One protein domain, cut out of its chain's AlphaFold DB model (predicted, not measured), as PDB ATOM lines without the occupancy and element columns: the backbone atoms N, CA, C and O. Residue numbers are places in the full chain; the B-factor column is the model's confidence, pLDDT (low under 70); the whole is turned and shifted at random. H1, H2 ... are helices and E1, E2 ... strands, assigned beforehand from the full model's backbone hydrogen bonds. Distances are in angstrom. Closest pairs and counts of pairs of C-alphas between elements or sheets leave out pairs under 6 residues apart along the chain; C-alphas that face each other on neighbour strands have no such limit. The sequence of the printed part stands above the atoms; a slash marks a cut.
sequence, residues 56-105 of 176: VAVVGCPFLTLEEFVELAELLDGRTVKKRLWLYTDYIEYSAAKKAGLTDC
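Overview. This is residues 56 to 105 of the 176 residues of an uncharacterized protein of Desulfobacteraceae bacterium 4572_87 (UniProt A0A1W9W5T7). Two short strands, E1 and E2, lie side by side as a small parallel sheet, and the longer helix H1 makes the crossover from one to the other. The second helix, H2, follows E2 at one end of the domain and meets H1 at a steep tilt, while residues 75 to 80, of which 75 and 76 belong to H1, stick out. The printed part has 50 residues, with two named strands and two named helices in the order E1, H1, E2, H2, and its class is mixed, helices and strands. It is compact, with a radius of gyration of the C-alphas of 10.6 A, and spans 29 by 23 by 17 A.

Along the chain. E1, residues 56 to 59, begins at C-alpha 56 at (202.563, 139.080, 160.158) and is 10.0 A long. E2, residues 84 to 87, is 10.1 A long. H1, residues 66 to 76, begins at C-alpha 66 at (219.765, 134.777, 147.560) and is 15.1 A long from first to last C-alpha. H2, residues 91 to 99, is 12.0 A long and ends at C-alpha 99 at (227.791, 139.599, 152.577).

Arrangement. E1 and E2 are parallel neighbours, with 20 degrees between their directions. C-alphas 56 and 84 face each other at 4.6 A. N 57 and O 84, at 2.8 A, and N 59 and O 86, at 2.9 A, are within hydrogen-bond range. E1, H1 and E2 form a strand-helix-strand unit, two parallel neighbour strands with a helix between them along the chain, and its crossover is right-handed. H1 and H2 touch, closest at the C-alphas of Leu 66 and Glu 93, 5.6 A apart. They run the same way at a steep tilt of 52 degrees. E1 and H2 are apart. In H1 and H2 every O i to N i+4 pair is within hydrogen-bond range.

Size, cuts and confidence. The two C-alphas farthest apart, those of Lys 82 and Ile 92, are 28.6 A from each other. The printed part has no cut. The link from E2 to H2 is tight, those from E1 to H1 and from H1 to E2 are short, and no link is long. The mean pLDDT of the printed part is 81.9, with residues 61 to 62, 99 and 104 to 105 under 70.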
ATOM      1  N   VAL A  56     201.256 139.435 160.707       90.12
ATOM      2  CA  VAL A  56     202.563 139.080 160.158       90.12
ATOM      3  C   VAL A  56     202.398 138.409 158.795       90.12
ATOM      4  O   VAL A  56     201.480 137.616 158.594       90.12
ATOM      5  N   ALA A  57     203.290 138.733 157.865       88.69
ATOM      6  CA  ALA A  57     203.519 137.992 156.634       88.69
ATOM      7  C   ALA A  57     204.827 137.206 156.782       88.69
ATOM      8  O   ALA A  57     205.817 137.759 157.259       88.69
ATOM      9  N   VAL A  58     204.834 135.935 156.387       86.69
ATOM     10  CA  VAL A  58     206.022 135.070 156.435       86.69
ATOM     11  C   VAL A  58     206.338 134.605 155.017       86.69
ATOM     12  O   VAL A  58     205.430 134.157 154.317       86.69
ATOM     13  N   VAL A  59     207.596 134.719 154.590       86.56
ATOM     14  CA  VAL A  59     208.065 134.347 153.243       86.56
ATOM     15  C   VAL A  59     209.289 133.433 153.363       86.56
ATOM     16  O   VAL A  59     210.106 133.636 154.261       86.56
ATOM     17  N   GLY A  60     209.409 132.436 152.476       75.12
ATOM     18  CA  GLY A  60     210.581 131.548 152.388       75.12
ATOM     19  C   GLY A  60     210.361 130.138 152.929       75.12
ATOM     20  O   GLY A  60     211.093 129.695 153.799       75.12
ATOM     21  N   CYS A  61     209.343 129.413 152.456       64.19
ATOM     22  CA  CYS A  61     209.165 127.999 152.804       64.19
ATOM     23  C   CYS A  61     209.573 127.104 151.614       64.19
ATOM     24  O   CYS A  61     208.929 127.206 150.571       64.19
ATOM     25  N   PRO A  62     210.554 126.192 151.762       58.28
ATOM     26  CA  PRO A  62     211.259 125.865 153.003       58.28
ATOM     27  C   PRO A  62     212.388 126.839 153.370       58.28
ATOM     28  O   PRO A  62     212.812 126.802 154.514       58.28
ATOM     29  N   PHE A  63     212.871 127.671 152.450       77.19
ATOM     30  CA  PHE A  63     213.822 128.765 152.689       77.19
ATOM     31  C   PHE A  63     213.784 129.729 151.496       77.19
ATOM     32  O   PHE A  63     213.383 129.323 150.406       77.19
ATOM     33  N   LEU A  64     214.149 130.991 151.718       83.44
ATOM     34  CA  LEU A  64     214.359 132.001 150.679       83.44
ATOM     35  C   LEU A  64     215.745 131.807 150.036       83.44
ATOM     36  O   LEU A  64     216.704 131.578 150.769       83.44
ATOM     37  N   THR A  65     215.881 131.934 148.716       86.75
ATOM     38  CA  THR A  65     217.209 131.955 148.063       86.75
ATOM     39  C   THR A  65     217.800 133.365 148.026       86.75
ATOM     40  O   THR A  65     217.093 134.359 148.220       86.75
ATOM     41  N   LEU A  66     219.101 133.490 147.753       82.75
ATOM     42  CA  LEU A  66     219.765 134.777 147.560       82.75
ATOM     43  C   LEU A  66     219.101 135.618 146.463       82.75
ATOM     44  O   LEU A  66     218.930 136.822 146.646       82.75
ATOM     45  N   GLU A  67     218.713 135.011 145.340       87.50
ATOM     46  CA  GLU A  67     218.004 135.714 144.266       87.50
ATOM     47  C   GLU A  67     216.677 136.291 144.767       87.50
ATOM     48  O   GLU A  67     216.380 137.458 144.520       87.50
ATOM     49  N   GLU A  68     215.917 135.524 145.552       89.00
ATOM     50  CA  GLU A  68     214.667 136.001 146.151       89.00
ATOM     51  C   GLU A  68     214.913 137.119 147.181       89.00
ATOM     52  O   GLU A  68     214.094 138.032 147.307       89.00
ATOM     53  N   PHE A  69     216.048 137.104 147.895       88.81
ATOM     54  CA  PHE A  69     216.454 138.217 148.762       88.81
ATOM     55  C   PHE A  69     216.717 139.491 147.958       88.81
ATOM     56  O   PHE A  69     216.305 140.568 148.392       88.81
ATOM     57  N   VAL A  70     217.377 139.381 146.801       88.75
ATOM     58  CA  VAL A  70     217.622 140.517 145.899       88.75
ATOM     59  C   VAL A  70     216.300 141.071 145.378       88.75
ATOM     60  O   VAL A  70     216.039 142.263 145.529       88.75
ATOM     61  N   GLU A  71     215.432 140.213 144.840       91.12
ATOM     62  CA  GLU A  71     214.122 140.624 144.327       91.12
ATOM     63  C   GLU A  71     213.282 141.308 145.411       91.12
ATOM     64  O   GLU A  71     212.638 142.334 145.170       91.12
ATOM     65  N   LEU A  72     213.305 140.774 146.634       90.19
ATOM     66  CA  LEU A  72     212.591 141.367 147.753       90.19
ATOM     67  C   LEU A  72     213.196 142.712 148.172       90.19
ATOM     68  O   LEU A  72     212.442 143.639 148.468       90.19
ATOM     69  N   ALA A  73     214.523 142.844 148.188       87.38
ATOM     70  CA  ALA A  73     215.192 144.105 148.486       87.38
ATOM     71  C   ALA A  73     214.815 145.190 147.462       87.38
ATOM     72  O   ALA A  73     214.434 146.290 147.854       87.38
ATOM     73  N   GLU A  74     214.799 144.866 146.166       89.62
ATOM     74  CA  GLU A  74     214.337 145.770 145.102       89.62
ATOM     75  C   GLU A  74     212.844 146.116 145.240       89.62
ATOM     76  O   GLU A  74     212.415 147.267 145.089       89.62
ATOM     77  N   LEU A  75     212.015 145.125 145.583       91.06
ATOM     78  CA  LEU A  75     210.598 145.344 145.850       91.06
ATOM     79  C   LEU A  75     210.388 146.256 147.067       91.06
ATOM     80  O   LEU A  75     209.395 146.979 147.125       91.06
ATOM     81  N   LEU A  76     211.301 146.269 148.031       88.81
ATOM     82  CA  LEU A  76     211.196 147.083 149.239       88.81
ATOM     83  C   LEU A  76     211.995 148.388 149.177       88.81
ATOM     84  O   LEU A  76     211.843 149.206 150.081       88.81
ATOM     85  N   ASP A  77     212.758 148.640 148.114       85.94
ATOM     86  CA  ASP A  77     213.562 149.855 147.993       85.94
ATOM     87  C   ASP A  77     212.702 151.128 148.101       85.94
ATOM     88  O   ASP A  77     211.671 151.286 147.434       85.94
ATOM     89  N   GLY A  78     213.091 152.011 149.026       83.81
ATOM     90  CA  GLY A  78     212.356 153.226 149.389       83.81
ATOM     91  C   GLY A  78     210.944 152.998 149.952       83.81
ATOM     92  O   GLY A  78     210.179 153.957 150.097       83.81
ATOM     93  N   ARG A  79     210.559 151.753 150.257       88.62
ATOM     94  CA  ARG A  79     209.212 151.364 150.691       88.62
ATOM     95  C   ARG A  79     209.234 150.734 152.080       88.62
ATOM     96  O   ARG A  79     210.192 150.112 152.511       88.62
ATOM     97  N   THR A  80     208.118 150.872 152.789       85.81
ATOM     98  CA  THR A  80     207.925 150.271 154.115       85.81
ATOM     99  C   THR A  80     206.748 149.310 154.107       85.81
ATOM    100  O   THR A  80     205.694 149.609 153.537       85.81
ATOM    101  N   VAL A  81     206.886 148.191 154.812       88.62
ATOM    102  CA  VAL A  81     205.811 147.211 154.991       88.62
ATOM    103  C   VAL A  81     204.896 147.631 156.148       88.62
ATOM    104  O   VAL A  81     205.362 147.978 157.228       88.62
ATOM    105  N   LYS A  82     203.571 147.608 155.934       89.88
ATOM    106  CA  LYS A  82     202.578 148.025 156.953       89.88
ATOM    107  C   LYS A  82     202.427 147.036 158.112       89.88
ATOM    108  O   LYS A  82     201.985 147.419 159.190       89.88
ATOM    109  N   LYS A  83     202.701 145.760 157.855       91.75
ATOM    110  CA  LYS A  83     202.610 144.650 158.811       91.75
ATOM    111  C   LYS A  83     203.997 144.034 158.962       91.75
ATOM    112  O   LYS A  83     204.859 144.264 158.117       91.75
ATOM    113  N   ARG A  84     204.219 143.259 160.026       89.62
ATOM    114  CA  ARG A  84     205.510 142.589 160.233       89.62
ATOM    115  C   ARG A  84     205.781 141.618 159.085       89.62
ATOM    116  O   ARG A  84     204.879 140.884 158.698       89.62
ATOM    117  N   LEU A  85     207.005 141.614 158.574       89.44
ATOM    118  CA  LEU A  85     207.463 140.700 157.533       89.44
ATOM    119  C   LEU A  85     208.580 139.835 158.112       89.44
ATOM    120  O   LEU A  85     209.570 140.369 158.605       89.44
ATOM    121  N   TRP A  86     208.398 138.518 158.103       88.69
ATOM    122  CA  TRP A  86     209.395 137.543 158.534       88.69
ATOM    123  C   TRP A  86     209.912 136.781 157.321       88.69
ATOM    124  O   TRP A  86     209.127 136.241 156.545       88.69
ATOM    125  N   LEU A  87     211.233 136.743 157.180       88.25
ATOM    126  CA  LEU A  87     211.919 136.021 156.116       88.25
ATOM    127  C   LEU A  87     212.566 134.786 156.723       88.25
ATOM    128  O   LEU A  87     213.280 134.886 157.722       88.25
ATOM    129  N   TYR A  88     212.276 133.626 156.149       82.81
ATOM    130  CA  TYR A  88     212.831 132.356 156.581       82.81
ATOM    131  C   TYR A  88     213.831 131.868 155.540       82.81
ATOM    132  O   TYR A  88     213.509 131.773 154.362       82.81
ATOM    133  N   THR A  89     215.053 131.583 155.970       84.19
ATOM    134  CA  THR A  89     216.132 131.124 155.099       84.19
ATOM    135  C   THR A  89     217.099 130.236 155.875       84.19
ATOM    136  O   THR A  89     217.099 130.258 157.109       84.19
ATOM    137  N   ASP A  90     217.929 129.465 155.177       75.81
ATOM    138  CA  ASP A  90     219.032 128.749 155.812       75.81
ATOM    139  C   ASP A  90     220.253 129.656 156.077       75.81
ATOM    140  O   ASP A  90     220.298 130.830 155.698       75.81
ATOM    141  N   TYR A  91     221.245 129.110 156.785       71.88
ATOM    142  CA  TYR A  91     222.452 129.838 157.178       71.88
ATOM    143  C   TYR A  91     223.339 130.250 155.994       71.88
ATOM    144  O   TYR A  91     223.986 131.298 156.061       71.88
ATOM    145  N   ILE A  92     223.402 129.433 154.940       73.12
ATOM    146  CA  ILE A  92     224.258 129.683 153.776       73.12
ATOM    147  C   ILE A  92     223.711 130.894 153.027       73.12
ATOM    148  O   ILE A  92     224.436 131.871 152.828       73.12
ATOM    149  N   GLU A  93     222.418 130.863 152.723       81.62
ATOM    150  CA  GLU A  93     221.706 131.940 152.038       81.62
ATOM    151  C   GLU A  93     221.689 133.223 152.880       81.62
ATOM    152  O   GLU A  93     221.984 134.308 152.378       81.62
ATOM    153  N   TYR A  94     221.469 133.118 154.198       81.56
ATOM    154  CA  TYR A  94     221.560 134.275 155.096       81.56
ATOM    155  C   TYR A  94     222.955 134.915 155.092       81.56
ATOM    156  O   TYR A  94     223.084 136.139 155.046       81.56
ATOM    157  N   SER A  95     224.010 134.096 155.142       72.38
ATOM    158  CA  SER A  95     225.397 134.568 155.105       72.38
ATOM    159  C   SER A  95     225.714 135.252 153.776       72.38
ATOM    160  O   SER A  95     226.315 136.327 153.772       72.38
ATOM    161  N   ALA A  96     225.264 134.681 152.656       75.25
ATOM    162  CA  ALA A  96     225.412 135.280 151.335       75.25
ATOM    163  C   ALA A  96     224.664 136.618 151.231       75.25
ATOM    164  O   ALA A  96     225.261 137.621 150.840       75.25
ATOM    165  N   ALA A  97     223.407 136.671 151.681       82.31
ATOM    166  CA  ALA A  97     222.603 137.890 151.693       82.31
ATOM    167  C   ALA A  97     223.228 138.979 152.581       82.31
ATOM    168  O   ALA A  97     223.288 140.145 152.192       82.31
ATOM    169  N   LYS A  98     223.782 138.604 153.741       76.00
ATOM    170  CA  LYS A  98     224.512 139.527 154.620       76.00
ATOM    171  C   LYS A  98     225.787 140.062 153.968       76.00
ATOM    172  O   LYS A  98     226.043 141.261 154.025       76.00
ATOM    173  N   LYS A  99     226.584 139.197 153.328       69.38
ATOM    174  CA  LYS A  99     227.791 139.599 152.577       69.38
ATOM    175  C   LYS A  99     227.450 140.531 151.413       69.38
ATOM    176  O   LYS A  99     228.204 141.459 151.144       69.38
ATOM    177  N   ALA A 100     226.306 140.308 150.770       71.25
ATOM    178  CA  ALA A 100     225.780 141.157 149.708       71.25
ATOM    179  C   ALA A 100     225.151 142.471 150.220       71.25
ATOM    180  O   ALA A 100     224.738 143.297 149.412       71.25
ATOM    181  N   GLY A 101     225.068 142.684 151.541       75.44
ATOM    182  CA  GLY A 101     224.444 143.871 152.137       75.44
ATOM    183  C   GLY A 101     222.919 143.910 152.002       75.44
ATOM    184  O   GLY A 101     222.318 144.961 152.205       75.44
ATOM    185  N   LEU A 102     222.295 142.779 151.661       78.44
ATOM    186  CA  LEU A 102     220.843 142.628 151.513       78.44
ATOM    187  C   LEU A 102     220.140 142.446 152.863       78.44
ATOM    188  O   LEU A 102     218.938 142.671 152.975       78.44
ATOM    189  N   THR A 103     220.885 142.032 153.889       74.19
ATOM    190  CA  THR A 103     220.429 142.017 155.282       74.19
ATOM    191  C   THR A 103     221.276 142.975 156.112       74.19
ATOM    192  O   THR A 103     222.441 143.220 155.790       74.19
ATOM    193  N   ASP A 104     220.661 143.549 157.149       66.75
ATOM    194  CA  ASP A 104     221.182 144.646 157.966       66.75
ATOM    195  C   ASP A 104     222.705 144.594 158.191       66.75
ATOM    196  O   ASP A 104     223.227 143.768 158.948       66.75
ATOM    197  N   CYS A 105     223.410 145.565 157.610       58.34
ATOM    198  CA  CYS A 105     224.709 146.005 158.100       58.34
ATOM    199  C   CYS A 105     224.564 147.470 158.543       58.34
ATOM    200  O   CYS A 105     224.990 148.372 157.816       58.34
TER     201      CYS A 105